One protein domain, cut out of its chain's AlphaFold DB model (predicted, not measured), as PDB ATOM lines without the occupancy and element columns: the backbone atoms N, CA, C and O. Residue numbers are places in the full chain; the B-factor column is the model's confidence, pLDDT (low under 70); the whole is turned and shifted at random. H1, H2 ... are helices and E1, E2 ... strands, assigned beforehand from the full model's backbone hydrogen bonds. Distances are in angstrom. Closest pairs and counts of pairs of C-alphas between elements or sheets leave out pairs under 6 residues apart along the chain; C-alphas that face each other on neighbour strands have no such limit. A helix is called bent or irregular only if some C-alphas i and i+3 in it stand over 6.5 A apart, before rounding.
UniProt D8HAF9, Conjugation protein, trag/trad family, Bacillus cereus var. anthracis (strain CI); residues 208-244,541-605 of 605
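This is residues 208 to 244 and 541 to 605 of the 605 residues of the protein "Conjugation protein, trag/trad family" of Bacillus cereus var. anthracis (strain CI) (UniProt D8HAF9). A four-stranded parallel sheet forms the middle layer, with one helix packed on each face: the long H2 over one face, the shorter H1 over the other, both running along the strands. A tail with no named element, residues 591 to 605, follows the last strand. The printed part has 102 residues, with two named helices and four named strands in the chain order E1, H1, E2, E3, H2, E4; the sheet's order is E2, E3, E1, E4, and the class is mixed, helices and strands. The whole is compact, with a radius of gyration of the C-alphas of 14.2 A and spans of 42 by 37 by 22 A.

Begin with the sheet and find C-alpha 209 at (33.371, 40.324, 11.381), where E1, residues 209 to 213, starts. E3 is residues 542 to 547, 16.2 A from first to last C-alpha, and E2 is residues 233 to 238, 15.9 A. E4, residues 586 to 590, ends at C-alpha 590 at (35.732, 27.621, 15.820). H2, residues 557 to 575, runs 27.3 A from C-alpha 557 at (25.694, 18.988, 9.165). H1, residues 218 to 229, runs 18.2 A and is irregular: C-alphas 222 and 225 are 7.6 A apart.

Look first at the inner strands E3 and E1, parallel at 4 degrees, where N 212 and O 544 are 2.8 A apart, within hydrogen-bond range. The edge strand E2 is parallel to E3 at 17 degrees, with N 235 and O 543 at 2.8 A. The edge strand E4 is parallel to E1 at 11 degrees, with N 589 and O 211 at 2.8 A. H1 is on the sheet at a height of 9.3 A, over E2 and E3, and runs along the strands, at 19 degrees to E3 on the local plane. Its closest C-alphas to E3 are those of Tyr 220 and Phe 545, 6.1 A apart. H2 is on the opposite face at a height of 10.1 A, along the strands at 14 degrees to E3 on the local plane; the closest C-alphas of the two are those of Met 546 and Ala 559, 7.0 A apart. H1 and H2 are apart. E1, H1, E2 and E3, H2, E4 are split strand-helix-strand units, each with another strand between its two parallel strands, and both crossovers are right-handed. With helices on both faces, the sheet and H1 and H2 make three layers. O i to N i+4 pairs are within hydrogen-bond range in 6 of 8 cases in H1 and 14 of 15 in H2.

The C-alphas farthest apart, those of Phe 551 and Lys 578, are 43.5 A apart. Residues 245 to 540 are not printed, and C-alphas 244 and 541 are 21.7 A apart across this cut, which falls between E2 and E3. Of the links that are printed whole, none is long. Confidence is low, with pLDDT under 70, at residues 600 to 605.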
ATOM      1  N   SER A 208      36.618  43.646  12.940       97.31
ATOM      2  CA  SER A 208      36.441  42.452  12.110       97.31
ATOM      3  C   SER A 208      35.051  41.845  12.299       97.31
ATOM      4  O   SER A 208      34.517  41.851  13.408       97.31
ATOM      5  N   SER A 209      34.489  41.260  11.243       98.19
ATOM      6  CA  SER A 209      33.371  40.324  11.381       98.19
ATOM      7  C   SER A 209      33.856  39.022  12.028       98.19
ATOM      8  O   SER A 209      35.026  38.652  11.899       98.19
ATOM      9  N   MET A 210      32.958  38.315  12.708       97.69
ATOM     10  CA  MET A 210      33.272  37.073  13.413       97.69
ATOM     11  C   MET A 210      32.220  35.995  13.153       97.69
ATOM     12  O   MET A 210      31.027  36.280  13.082       97.69
ATOM     13  N   VAL A 211      32.678  34.756  13.017       97.31
ATOM     14  CA  VAL A 211      31.846  33.551  12.944       97.31
ATOM     15  C   VAL A 211      32.311  32.648  14.072       97.31
ATOM     16  O   VAL A 211      33.441  32.172  14.045       97.31
ATOM     17  N   VAL A 212      31.477  32.480  15.088       96.19
ATOM     18  CA  VAL A 212      31.832  31.854  16.360       96.19
ATOM     19  C   VAL A 212      31.068  30.543  16.489       96.19
ATOM     20  O   VAL A 212      29.839  30.551  16.464       96.19
ATOM     21  N   ASN A 213      31.776  29.424  16.622       93.75
ATOM     22  CA  ASN A 213      31.159  28.183  17.083       93.75
ATOM     23  C   ASN A 213      31.006  28.255  18.605       93.75
ATOM     24  O   ASN A 213      31.980  28.520  19.301       93.75
ATOM     25  N   ASP A 214      29.793  28.057  19.107       92.50
ATOM     26  CA  ASP A 214      29.440  28.215  20.518       92.50
ATOM     27  C   ASP A 214      28.535  27.057  20.965       92.50
ATOM     28  O   ASP A 214      27.319  27.228  21.071       92.50
ATOM     29  N   PRO A 215      29.093  25.857  21.218       87.31
ATOM     30  CA  PRO A 215      28.297  24.658  21.474       87.31
ATOM     31  C   PRO A 215      27.265  24.788  22.600       87.31
ATOM     32  O   PRO A 215      26.228  24.126  22.576       87.31
ATOM     33  N   LYS A 216      27.539  25.658  23.580       86.00
ATOM     34  CA  LYS A 216      26.729  25.844  24.793       86.00
ATOM     35  C   LYS A 216      25.919  27.140  24.805       86.00
ATOM     36  O   LYS A 216      25.117  27.337  25.713       86.00
ATOM     37  N   GLY A 217      26.107  28.027  23.827       91.50
ATOM     38  CA  GLY A 217      25.443  29.334  23.793       91.50
ATOM     39  C   GLY A 217      25.978  30.347  24.817       91.50
ATOM     40  O   GLY A 217      25.373  31.408  25.006       91.50
ATOM     41  N   GLU A 218      27.074  30.029  25.511       93.06
ATOM     42  CA  GLU A 218      27.649  30.856  26.578       93.06
ATOM     43  C   GLU A 218      28.323  32.102  25.994       93.06
ATOM     44  O   GLU A 218      28.141  33.205  26.515       93.06
ATOM     45  N   LEU A 219      29.030  31.954  24.865       95.06
ATOM     46  CA  LEU A 219      29.722  33.062  24.202       95.06
ATOM     47  C   LEU A 219      28.723  34.076  23.638       95.06
ATOM     48  O   LEU A 219      28.913  35.284  23.805       95.06
ATOM     49  N   TYR A 220      27.644  33.599  23.012       96.31
ATOM     50  CA  TYR A 220      26.552  34.436  22.523       96.31
ATOM     51  C   TYR A 220      25.877  35.179  23.676       96.31
ATOM     52  O   TYR A 220      25.743  36.405  23.623       96.31
ATOM     53  N   SER A 221      25.500  34.458  24.736       95.12
ATOM     54  CA  SER A 221      24.817  35.037  25.897       95.12
ATOM     55  C   SER A 221      25.670  36.100  26.596       95.12
ATOM     56  O   SER A 221      25.149  37.152  26.963       95.12
ATOM     57  N   ALA A 222      26.980  35.870  26.723       94.88
ATOM     58  CA  ALA A 222      27.907  36.808  27.353       94.88
ATOM     59  C   ALA A 222      28.262  38.016  26.466       94.88
ATOM     60  O   ALA A 222      28.498  39.113  26.975       94.88
ATOM     61  N   SER A 223      28.308  37.841  25.139       96.31
ATOM     62  CA  SER A 223      28.889  38.848  24.233       96.31
ATOM     63  C   SER A 223      27.859  39.684  23.475       96.31
ATOM     64  O   SER A 223      28.187  40.794  23.050       96.31
ATOM     65  N   LYS A 224      26.627  39.190  23.285       96.88
ATOM     66  CA  LYS A 224      25.621  39.809  22.405       96.88
ATOM     67  C   LYS A 224      25.417  41.295  22.683       96.88
ATOM     68  O   LYS A 224      25.569  42.109  21.777       96.88
ATOM     69  N   GLU A 225      25.061  41.649  23.915       97.06
ATOM     70  CA  GLU A 225      24.711  43.031  24.261       97.06
ATOM     71  C   GLU A 225      25.904  43.975  24.048       97.06
ATOM     72  O   GLU A 225      25.760  45.063  23.491       97.06
ATOM     73  N   THR A 226      27.101  43.528  24.427       96.94
ATOM     74  CA  THR A 226      28.350  44.274  24.237       96.94
ATOM     75  C   THR A 226      28.653  44.494  22.756       96.94
ATOM     76  O   THR A 226      28.985  45.610  22.354       96.94
ATOM     77  N   LEU A 227      28.505  43.462  21.921       98.12
ATOM     78  CA  LEU A 227      28.715  43.556  20.476       98.12
ATOM     79  C   LEU A 227      27.685  44.483  19.812       98.12
ATOM     80  O   LEU A 227      28.066  45.347  19.020       98.12
ATOM     81  N   GLU A 228      26.405  44.376  20.181       97.75
ATOM     82  CA  GLU A 228      25.338  45.257  19.686       97.75
ATOM     83  C   GLU A 228      25.614  46.728  20.050       97.75
ATOM     84  O   GLU A 228      25.565  47.601  19.177       97.75
ATOM     85  N   LYS A 229      26.019  47.001  21.299       97.12
ATOM     86  CA  LYS A 229      26.451  48.336  21.754       97.12
ATOM     87  C   LYS A 229      27.674  48.848  20.995       97.12
ATOM     88  O   LYS A 229      27.782  50.047  20.743       97.12
ATOM     89  N   ARG A 230      28.578  47.962  20.574       96.81
ATOM     90  CA  ARG A 230      29.744  48.294  19.734       96.81
ATOM     91  C   ARG A 230      29.402  48.429  18.243       96.81
ATOM     92  O   ARG A 230      30.274  48.804  17.461       96.81
ATOM     93  N   GLY A 231      28.144  48.207  17.855       96.12
ATOM     94  CA  GLY A 231      27.631  48.430  16.502       96.12
ATOM     95  C   GLY A 231      27.623  47.203  15.593       96.12
ATOM     96  O   GLY A 231      27.408  47.359  14.391       96.12
ATOM     97  N   TYR A 232      27.834  46.005  16.138       97.81
ATOM     98  CA  TYR A 232      27.723  44.767  15.374       97.81
ATOM     99  C   TYR A 232      26.268  44.450  15.020       97.81
ATOM    100  O   TYR A 232      25.341  44.692  15.795       97.81
ATOM    101  N   ASP A 233      26.081  43.858  13.846       95.88
ATOM    102  CA  ASP A 233      24.923  43.020  13.566       95.88
ATOM    103  C   ASP A 233      25.174  41.621  14.142       95.88
ATOM    104  O   ASP A 233      26.032  40.893  13.642       95.88
ATOM    105  N   VAL A 234      24.472  41.271  15.221       97.19
ATOM    106  CA  VAL A 234      24.650  39.993  15.920       97.19
ATOM    107  C   VAL A 234      23.553  39.021  15.500       97.19
ATOM    108  O   VAL A 234      22.369  39.276  15.710       97.19
ATOM    109  N   GLN A 235      23.961  37.892  14.932       96.75
ATOM    110  CA  GLN A 235      23.105  36.818  14.445       96.75
ATOM    111  C   GLN A 235      23.413  35.523  15.199       96.75
ATOM    112  O   GLN A 235      24.552  35.296  15.611       96.75
ATOM    113  N   VAL A 236      22.410  34.660  15.370       96.94
ATOM    114  CA  VAL A 236      22.585  33.353  16.016       96.94
ATOM    115  C   VAL A 236      21.942  32.248  15.185       96.94
ATOM    116  O   VAL A 236      20.733  32.245  14.985       96.94
ATOM    117  N   LEU A 237      22.742  31.311  14.683       95.62
ATOM    118  CA  LEU A 237      22.276  30.059  14.096       95.62
ATOM    119  C   LEU A 237      22.128  29.038  15.224       95.62
ATOM    120  O   LEU A 237      23.117  28.488  15.700       95.62
ATOM    121  N   ASN A 238      20.899  28.826  15.684       94.69
ATOM    122  CA  ASN A 238      20.641  28.043  16.887       94.69
ATOM    123  C   ASN A 238      20.154  26.629  16.555       94.69
ATOM    124  O   ASN A 238      18.960  26.412  16.412       94.69
ATOM    125  N   ILE A 239      21.066  25.663  16.420       92.25
ATOM    126  CA  ILE A 239      20.704  24.264  16.121       92.25
ATOM    127  C   ILE A 239      20.046  23.592  17.334       92.25
ATOM    128  O   ILE A 239      19.229  22.693  17.158       92.25
ATOM    129  N   LEU A 240      20.366  24.044  18.553       91.00
ATOM    130  CA  LEU A 240      19.769  23.533  19.789       91.00
ATOM    131  C   LEU A 240      18.281  23.907  19.920       91.00
ATOM    132  O   LEU A 240      17.472  23.060  20.282       91.00
ATOM    133  N   ASP A 241      17.915  25.153  19.607       91.50
ATOM    134  CA  ASP A 241      16.524  25.621  19.540       91.50
ATOM    135  C   ASP A 241      16.267  26.327  18.195       91.50
ATOM    136  O   ASP A 241      16.451  27.548  18.081       91.50
ATOM    137  N   PRO A 242      15.830  25.579  17.158       92.12
ATOM    138  CA  PRO A 242      15.754  26.106  15.802       92.12
ATOM    139  C   PRO A 242      14.778  27.257  15.576       92.12
ATOM    140  O   PRO A 242      14.845  27.931  14.546       92.12
ATOM    141  N   LEU A 243      13.855  27.490  16.511       92.81
ATOM    142  CA  LEU A 243      12.910  28.602  16.434       92.81
ATOM    143  C   LEU A 243      13.461  29.879  17.086       92.81
ATOM    144  O   LEU A 243      12.912  30.955  16.853       92.81
ATOM    145  N   GLN A 244      14.543  29.778  17.863       92.81
ATOM    146  CA  GLN A 244      15.182  30.881  18.582       92.81
ATOM    147  C   GLN A 244      16.504  31.285  17.924       92.81
ATOM    148  O   GLN A 244      17.584  31.158  18.507       92.81
ATOM    149  N   PRO A 541      29.880  45.699  11.167       96.56
ATOM    150  CA  PRO A 541      30.488  44.373  11.193       96.56
ATOM    151  C   PRO A 541      29.442  43.328  11.610       96.56
ATOM    152  O   PRO A 541      28.488  43.648  12.321       96.56
ATOM    153  N   THR A 542      29.600  42.081  11.164       97.56
ATOM    154  CA  THR A 542      28.655  40.994  11.480       97.56
ATOM    155  C   THR A 542      29.290  40.005  12.456       97.56
ATOM    156  O   THR A 542      30.440  39.612  12.268       97.56
ATOM    157  N   ALA A 543      28.551  39.594  13.484       98.06
ATOM    158  CA  ALA A 543      28.925  38.510  14.386       98.06
ATOM    159  C   ALA A 543      27.882  37.395  14.286       98.06
ATOM    160  O   ALA A 543      26.729  37.608  14.648       98.06
ATOM    161  N   VAL A 544      28.271  36.224  13.789       97.88
ATOM    162  CA  VAL A 544      27.396  35.048  13.710       97.88
ATOM    163  C   VAL A 544      27.825  34.046  14.768       97.88
ATOM    164  O   VAL A 544      28.944  33.550  14.709       97.88
ATOM    165  N   PHE A 545      26.941  33.730  15.708       97.38
ATOM    166  CA  PHE A 545      27.142  32.665  16.687       97.38
ATOM    167  C   PHE A 545      26.415  31.404  16.227       97.38
ATOM    168  O   PHE A 545      25.253  31.471  15.839       97.38
ATOM    169  N   MET A 546      27.080  30.257  16.258       95.56
ATOM    170  CA  MET A 546      26.490  28.965  15.923       95.56
ATOM    171  C   MET A 546      26.357  28.150  17.201       95.56
ATOM    172  O   MET A 546      27.361  27.705  17.748       95.56
ATOM    173  N   ILE A 547      25.125  27.957  17.671       94.12
ATOM    174  CA  ILE A 547      24.852  27.105  18.829       94.12
ATOM    175  C   ILE A 547      24.661  25.683  18.324       94.12
ATOM    176  O   ILE A 547      23.623  25.367  17.740       94.12
ATOM    177  N   VAL A 548      25.688  24.852  18.509       89.25
ATOM    178  CA  VAL A 548      25.779  23.488  17.971       89.25
ATOM    179  C   VAL A 548      25.978  22.499  19.128       89.25
ATOM    180  O   VAL A 548      27.091  22.402  19.637       89.25
ATOM    181  N   PRO A 549      24.938  21.772  19.575       84.88
ATOM    182  CA  PRO A 549      25.010  20.983  20.809       84.88
ATOM    183  C   PRO A 549      26.024  19.838  20.718       84.88
ATOM    184  O   PRO A 549      25.898  18.974  19.862       84.88
ATOM    185  N   ASP A 550      26.989  19.760  21.628       79.12
ATOM    186  CA  ASP A 550      28.049  18.735  21.629       79.12
ATOM    187  C   ASP A 550      27.539  17.286  21.807       79.12
ATOM    188  O   ASP A 550      28.170  16.335  21.338       79.12
ATOM    189  N   PHE A 551      26.384  17.116  22.451       77.81
ATOM    190  CA  PHE A 551      25.789  15.818  22.775       77.81
ATOM    191  C   PHE A 551      24.947  15.184  21.651       77.81
ATOM    192  O   PHE A 551      24.715  13.976  21.701       77.81
ATOM    193  N   ASP A 552      24.486  15.949  20.650       76.00
ATOM    194  CA  ASP A 552      23.642  15.440  19.554       76.00
ATOM    195  C   ASP A 552      24.150  15.885  18.182       76.00
ATOM    196  O   ASP A 552      24.021  17.043  17.793       76.00
ATOM    197  N   LYS A 553      24.672  14.922  17.418       76.12
ATOM    198  CA  LYS A 553      25.277  15.141  16.098       76.12
ATOM    199  C   LYS A 553      24.284  15.105  14.938       76.12
ATOM    200  O   LYS A 553      24.672  15.431  13.817       76.12
ATOM    201  N   SER A 554      23.025  14.738  15.183       71.00
ATOM    202  CA  SER A 554      22.008  14.479  14.148       71.00
ATOM    203  C   SER A 554      21.825  15.636  13.162       71.00
ATOM    204  O   SER A 554      21.565  15.408  11.985       71.00
ATOM    205  N   ASN A 555      22.002  16.880  13.625       79.31
ATOM    206  CA  ASN A 555      21.747  18.090  12.834       79.31
ATOM    207  C   ASN A 555      22.977  18.988  12.652       79.31
ATOM    208  O   ASN A 555      22.874  20.086  12.102       79.31
ATOM    209  N   HIS A 556      24.160  18.539  13.080       81.25
ATOM    210  CA  HIS A 556      25.374  19.352  12.983       81.25
ATOM    211  C   HIS A 556      25.800  19.637  11.541       81.25
ATOM    212  O   HIS A 556      26.473  20.638  11.298       81.25
ATOM    213  N   ALA A 557      25.396  18.794  10.584       81.12
ATOM    214  CA  ALA A 557      25.694  18.988   9.165       81.12
ATOM    215  C   ALA A 557      25.296  20.394   8.679       81.12
ATOM    216  O   ALA A 557      25.999  20.986   7.864       81.12
ATOM    217  N   LEU A 558      24.232  20.982   9.243       88.25
ATOM    218  CA  LEU A 558      23.802  22.339   8.908       88.25
ATOM    219  C   LEU A 558      24.853  23.405   9.265       88.25
ATOM    220  O   LEU A 558      25.049  24.339   8.486       88.25
ATOM    221  N   ALA A 559      25.556  23.259  10.396       89.44
ATOM    222  CA  ALA A 559      26.632  24.169  10.791       89.44
ATOM    223  C   ALA A 559      27.827  24.068   9.833       89.44
ATOM    224  O   ALA A 559      28.330  25.090   9.368       89.44
ATOM    225  N   SER A 560      28.241  22.850   9.475       87.19
ATOM    226  CA  SER A 560      29.341  22.643   8.524       87.19
ATOM    227  C   SER A 560      29.002  23.183   7.133       87.19
ATOM    228  O   SER A 560      29.826  23.874   6.531       87.19
ATOM    229  N   ILE A 561      27.770  22.964   6.654       89.75
ATOM    230  CA  ILE A 561      27.274  23.540   5.396       89.75
ATOM    231  C   ILE A 561      27.288  25.069   5.468       89.75
ATOM    232  O   ILE A 561      27.753  25.711   4.528       89.75
ATOM    233  N   PHE A 562      26.817  25.666   6.569       93.19
ATOM    234  CA  PHE A 562      26.843  27.117   6.761       93.19
ATOM    235  C   PHE A 562      28.266  27.681   6.672       93.19
ATOM    236  O   PHE A 562      28.518  28.588   5.877       93.19
ATOM    237  N   VAL A 563      29.218  27.115   7.426       92.38
ATOM    238  CA  VAL A 563      30.620  27.567   7.408       92.38
ATOM    239  C   VAL A 563      31.233  27.396   6.017       92.38
ATOM    240  O   VAL A 563      31.879  28.320   5.520       92.38
ATOM    241  N   LYS A 564      30.997  26.257   5.352       89.44
ATOM    242  CA  LYS A 564      31.508  25.981   4.002       89.44
ATOM    243  C   LYS A 564      30.948  26.948   2.964       89.44
ATOM    244  O   LYS A 564      31.721  27.492   2.171       89.44
ATOM    245  N   GLN A 565      29.634  27.174   2.955       92.75
ATOM    246  CA  GLN A 565      29.000  28.105   2.020       92.75
ATOM    247  C   GLN A 565      29.488  29.531   2.256       92.75
ATOM    248  O   GLN A 565      29.858  30.206   1.297       92.75
ATOM    249  N   LEU A 566      29.570  29.957   3.518       94.88
ATOM    250  CA  LEU A 566      30.081  31.274   3.876       94.88
ATOM    251  C   LEU A 566      31.529  31.452   3.408       94.88
ATOM    252  O   LEU A 566      31.830  32.400   2.689       94.88
ATOM    253  N   TYR A 567      32.421  30.521   3.750       92.31
ATOM    254  CA  TYR A 567      33.823  30.582   3.339       92.31
ATOM    255  C   TYR A 567      33.981  30.597   1.812       92.31
ATOM    256  O   TYR A 567      34.752  31.394   1.272       92.31
ATOM    257  N   THR A 568      33.233  29.741   1.111       90.00
ATOM    258  CA  THR A 568      33.259  29.659  -0.356       90.00
ATOM    259  C   THR A 568      32.781  30.964  -0.979       90.00
ATOM    260  O   THR A 568      33.441  31.490  -1.873       90.00
ATOM    261  N   GLU A 569      31.682  31.532  -0.480       92.00
ATOM    262  CA  GLU A 569      31.129  32.780  -1.001       92.00
ATOM    263  C   GLU A 569      32.093  33.953  -0.801       92.00
ATOM    264  O   GLU A 569      32.354  34.715  -1.737       92.00
ATOM    265  N   LEU A 570      32.704  34.065   0.380       94.50
ATOM    266  CA  LEU A 570      33.716  35.086   0.644       94.50
ATOM    267  C   LEU A 570      34.946  34.905  -0.257       94.50
ATOM    268  O   LEU A 570      35.399  35.862  -0.886       94.50
ATOM    269  N   SER A 571      35.445  33.676  -0.390       91.56
ATOM    270  CA  SER A 571      36.616  33.360  -1.219       91.56
ATOM    271  C   SER A 571      36.380  33.648  -2.703       91.56
ATOM    272  O   SER A 571      37.248  34.203  -3.378       91.56
ATOM    273  N   MET A 572      35.192  33.324  -3.221       89.06
ATOM    274  CA  MET A 572      34.821  33.617  -4.606       89.06
ATOM    275  C   MET A 572      34.770  35.123  -4.868       89.06
ATOM    276  O   MET A 572      35.314  35.584  -5.869       89.06
ATOM    277  N   ASN A 573      34.190  35.899  -3.951       92.31
ATOM    278  CA  ASN A 573      34.113  37.353  -4.087       92.31
ATOM    279  C   ASN A 573      35.479  38.039  -3.929       92.31
ATOM    280  O   ASN A 573      35.715  39.059  -4.577       92.31
ATOM    281  N   CYS A 574      36.404  37.474  -3.143       92.38
ATOM    282  CA  CYS A 574      37.784  37.960  -3.069       92.38
ATOM    283  C   CYS A 574      38.445  37.997  -4.454       92.38
ATOM    284  O   CYS A 574      39.121  38.978  -4.758       92.38
ATOM    285  N   ASN A 575      38.218  37.002  -5.320       88.38
ATOM    286  CA  ASN A 575      38.826  36.957  -6.661       88.38
ATOM    287  C   ASN A 575      38.478  38.170  -7.537       88.38
ATOM    288  O   ASN A 575      39.294  38.568  -8.368       88.38
ATOM    289  N   ASP A 576      37.310  38.774  -7.310       82.75
ATOM    290  CA  ASP A 576      36.808  39.930  -8.057       82.75
ATOM    291  C   ASP A 576      37.196  41.280  -7.401       82.75
ATOM    292  O   ASP A 576      36.822  42.345  -7.895       82.75
ATOM    293  N   THR A 577      37.977  41.274  -6.309       86.56
ATOM    294  CA  THR A 577      38.400  42.490  -5.583       86.56
ATOM    295  C   THR A 577      39.869  42.860  -5.794       86.56
ATOM    296  O   THR A 577      40.746  42.014  -5.994       86.56
ATOM    297  N   LYS A 578      40.175  44.160  -5.680       80.69
ATOM    298  CA  LYS A 578      41.561  44.653  -5.671       80.69
ATOM    299  C   LYS A 578      42.294  44.106  -4.438       80.69
ATOM    300  O   LYS A 578      41.941  44.426  -3.308       80.69
ATOM    301  N   GLY A 579      43.332  43.300  -4.663       84.25
ATOM    302  CA  GLY A 579      44.138  42.698  -3.594       84.25
ATOM    303  C   GLY A 579      43.642  41.341  -3.088       84.25
ATOM    304  O   GLY A 579      44.220  40.835  -2.134       84.25
ATOM    305  N   LYS A 580      42.622  40.747  -3.728       90.94
ATOM    306  CA  LYS A 580      42.126  39.389  -3.439       90.94
ATOM    307  C   LYS A 580      41.776  39.142  -1.966       90.94
ATOM    308  O   LYS A 580      42.112  38.100  -1.411       90.94
ATOM    309  N   LYS A 581      41.109  40.106  -1.330       93.31
ATOM    310  CA  LYS A 581      40.787  40.072   0.102       93.31
ATOM    311  C   LYS A 581      39.378  40.590   0.371       93.31
ATOM    312  O   LYS A 581      38.842  41.375  -0.405       93.31
ATOM    313  N   CYS A 582      38.807  40.194   1.504       95.44
ATOM    314  CA  CYS A 582      37.579  40.809   2.000       95.44
ATOM    315  C   CYS A 582      37.822  42.286   2.344       95.44
ATOM    316  O   CYS A 582      38.900  42.635   2.836       95.44
ATOM    317  N   TYR A 583      36.823  43.146   2.126       94.56
ATOM    318  CA  TYR A 583      36.887  44.536   2.603       94.56
ATOM    319  C   TYR A 583      36.762  44.594   4.121       94.56
ATOM    320  O   TYR A 583      37.534  45.271   4.798       94.56
ATOM    321  N   ARG A 584      35.859  43.779   4.672       95.06
ATOM    322  CA  ARG A 584      35.779  43.520   6.105       95.06
ATOM    323  C   ARG A 584      36.538  42.238   6.431       95.06
ATOM    324  O   ARG A 584      36.207  41.178   5.910       95.06
ATOM    325  N   ARG A 585      37.547  42.313   7.303       95.69
ATOM    326  CA  ARG A 585      38.250  41.116   7.795       95.69
ATOM    327  C   ARG A 585      37.258  40.211   8.533       95.69
ATOM    328  O   ARG A 585      36.444  40.713   9.305       95.69
ATOM    329  N   VAL A 586      37.336  38.904   8.298       97.06
ATOM    330  CA  VAL A 586      36.459  37.900   8.916       97.06
ATOM    331  C   VAL A 586      37.318  36.926   9.716       97.06
ATOM    332  O   VAL A 586      38.264  36.365   9.169       97.06
ATOM    333  N   HIS A 587      36.997  36.731  10.994       96.50
ATOM    334  CA  HIS A 587      37.614  35.703  11.833       96.50
ATOM    335  C   HIS A 587      36.632  34.553  12.057       96.50
ATOM    336  O   HIS A 587      35.500  34.772  12.487       96.50
ATOM    337  N   PHE A 588      37.084  33.327  11.804       95.31
ATOM    338  CA  PHE A 588      36.372  32.110  12.182       95.31
ATOM    339  C   PHE A 588      36.928  31.631  13.528       95.31
ATOM    340  O   PHE A 588      38.065  31.175  13.607       95.31
ATOM    341  N   LEU A 589      36.143  31.788  14.593       94.62
ATOM    342  CA  LEU A 589      36.464  31.358  15.951       94.62
ATOM    343  C   LEU A 589      35.732  30.039  16.193       94.62
ATOM    344  O   LEU A 589      34.611  30.008  16.697       94.62
ATOM    345  N   LEU A 590      36.344  28.944  15.757       90.69
ATOM    346  CA  LEU A 590      35.732  27.621  15.820       90.69
ATOM    347  C   LEU A 590      36.082  26.951  17.154       90.69
ATOM    348  O   LEU A 590      36.924  26.057  17.204       90.69
ATOM    349  N   ASP A 591      35.491  27.434  18.250       88.94
ATOM    350  CA  ASP A 591      35.692  26.813  19.561       88.94
ATOM    351  C   ASP A 591      35.188  25.364  19.557       88.94
ATOM    352  O   ASP A 591      34.259  25.016  18.827       88.94
ATOM    353  N   GLU A 592      35.855  24.504  20.320       84.44
ATOM    354  CA  GLU A 592      35.648  23.051  20.299       84.44
ATOM    355  C   GLU A 592      35.643  22.442  18.877       84.44
ATOM    356  O   GLU A 592      34.896  21.507  18.599       84.44
ATOM    357  N   PHE A 593      36.506  22.933  17.973       85.38
ATOM    358  CA  PHE A 593      36.575  22.498  16.564       85.38
ATOM    359  C   PHE A 593      36.556  20.972  16.364       85.38
ATOM    360  O   PHE A 593      35.923  20.482  15.437       85.38
ATOM    361  N   GLY A 594      37.203  20.202  17.249       79.50
ATOM    362  CA  GLY A 594      37.223  18.733  17.175       79.50
ATOM    363  C   GLY A 594      35.865  18.048  17.395       79.50
ATOM    364  O   GLY A 594      35.716  16.881  17.036       79.50
ATOM    365  N   ASN A 595      34.883  18.753  17.964       77.62
ATOM    366  CA  ASN A 595      33.509  18.282  18.130       77.62
ATOM    367  C   ASN A 595      32.608  18.665  16.944       77.62
ATOM    368  O   ASN A 595      31.521  18.099  16.815       77.62
ATOM    369  N   MET A 596      33.042  19.589  16.077       77.56
ATOM    370  CA  MET A 596      32.304  19.939  14.863       77.56
ATOM    371  C   MET A 596      32.373  18.789  13.845       77.56
ATOM    372  O   MET A 596      33.373  18.065  13.793       77.56
ATOM    373  N   PRO A 597      31.354  18.611  12.988       72.94
ATOM    374  CA  PRO A 597      31.485  17.707  11.859       72.94
ATOM    375  C   PRO A 597      32.600  18.182  10.933       72.94
ATOM    376  O   PRO A 597      32.834  19.393  10.833       72.94
ATOM    377  N   PRO A 598      33.230  17.254  10.195       76.88
ATOM    378  CA  PRO A 598      34.190  17.607   9.167       76.88
ATOM    379  C   PRO A 598      33.633  18.705   8.259       76.88
ATOM    380  O   PRO A 598      32.499  18.625   7.786       76.88
ATOM    381  N   ILE A 599      34.426  19.751   8.049       76.12
ATOM    382  CA  ILE A 599      34.123  20.773   7.053       76.12
ATOM    383  C   ILE A 599      34.930  20.409   5.813       76.12
ATOM    384  O   ILE A 599      36.164  20.414   5.851       76.12
ATOM    385  N   ASP A 600      34.228  20.060   4.734       66.44
ATOM    386  CA  ASP A 600      34.846  19.621   3.482       66.44
ATOM    387  C   ASP A 600      35.889  20.631   2.987       66.44
ATOM    388  O   ASP A 600      35.654  21.846   2.974       66.44
ATOM    389  N   ASP A 601      37.040  20.127   2.544       64.50
ATOM    390  CA  ASP A 601      38.193  20.894   2.047       64.50
ATOM    391  C   ASP A 601      38.751  21.960   3.011       64.50
ATOM    392  O   ASP A 601      39.467  22.862   2.577       64.50
ATOM    393  N   MET A 602      38.439  21.898   4.314       66.00
ATOM    394  CA  MET A 602      39.085  22.772   5.304       66.00
ATOM    395  C   MET A 602      40.470  22.251   5.731       66.00
ATOM    396  O   MET A 602      41.284  23.004   6.264       66.00
ATOM    397  N   GLY A 603      40.762  20.974   5.456       48.53
ATOM    398  CA  GLY A 603      42.113  20.420   5.485       48.53
ATOM    399  C   GLY A 603      42.872  20.849   4.232       48.53
ATOM    400  O   GLY A 603      42.702  20.258   3.170       48.53
ATOM    401  N   GLY A 604      43.669  21.909   4.336       36.25
ATOM    402  CA  GLY A 604      44.587  22.305   3.275       36.25
ATOM    403  C   GLY A 604      45.880  21.490   3.325       36.25
ATOM    404  O   GLY A 604      46.576  21.580   4.329       36.25
ATOM    405  N   TYR A 605      46.155  20.795   2.214       29.23
ATOM    406  CA  TYR A 605      47.437  20.267   1.699       29.23
ATOM    407  C   TYR A 605      48.292  19.330   2.560       29.23
ATOM    408  O   TYR A 605      48.823  19.757   3.607       29.23
TER     409      TYR A 605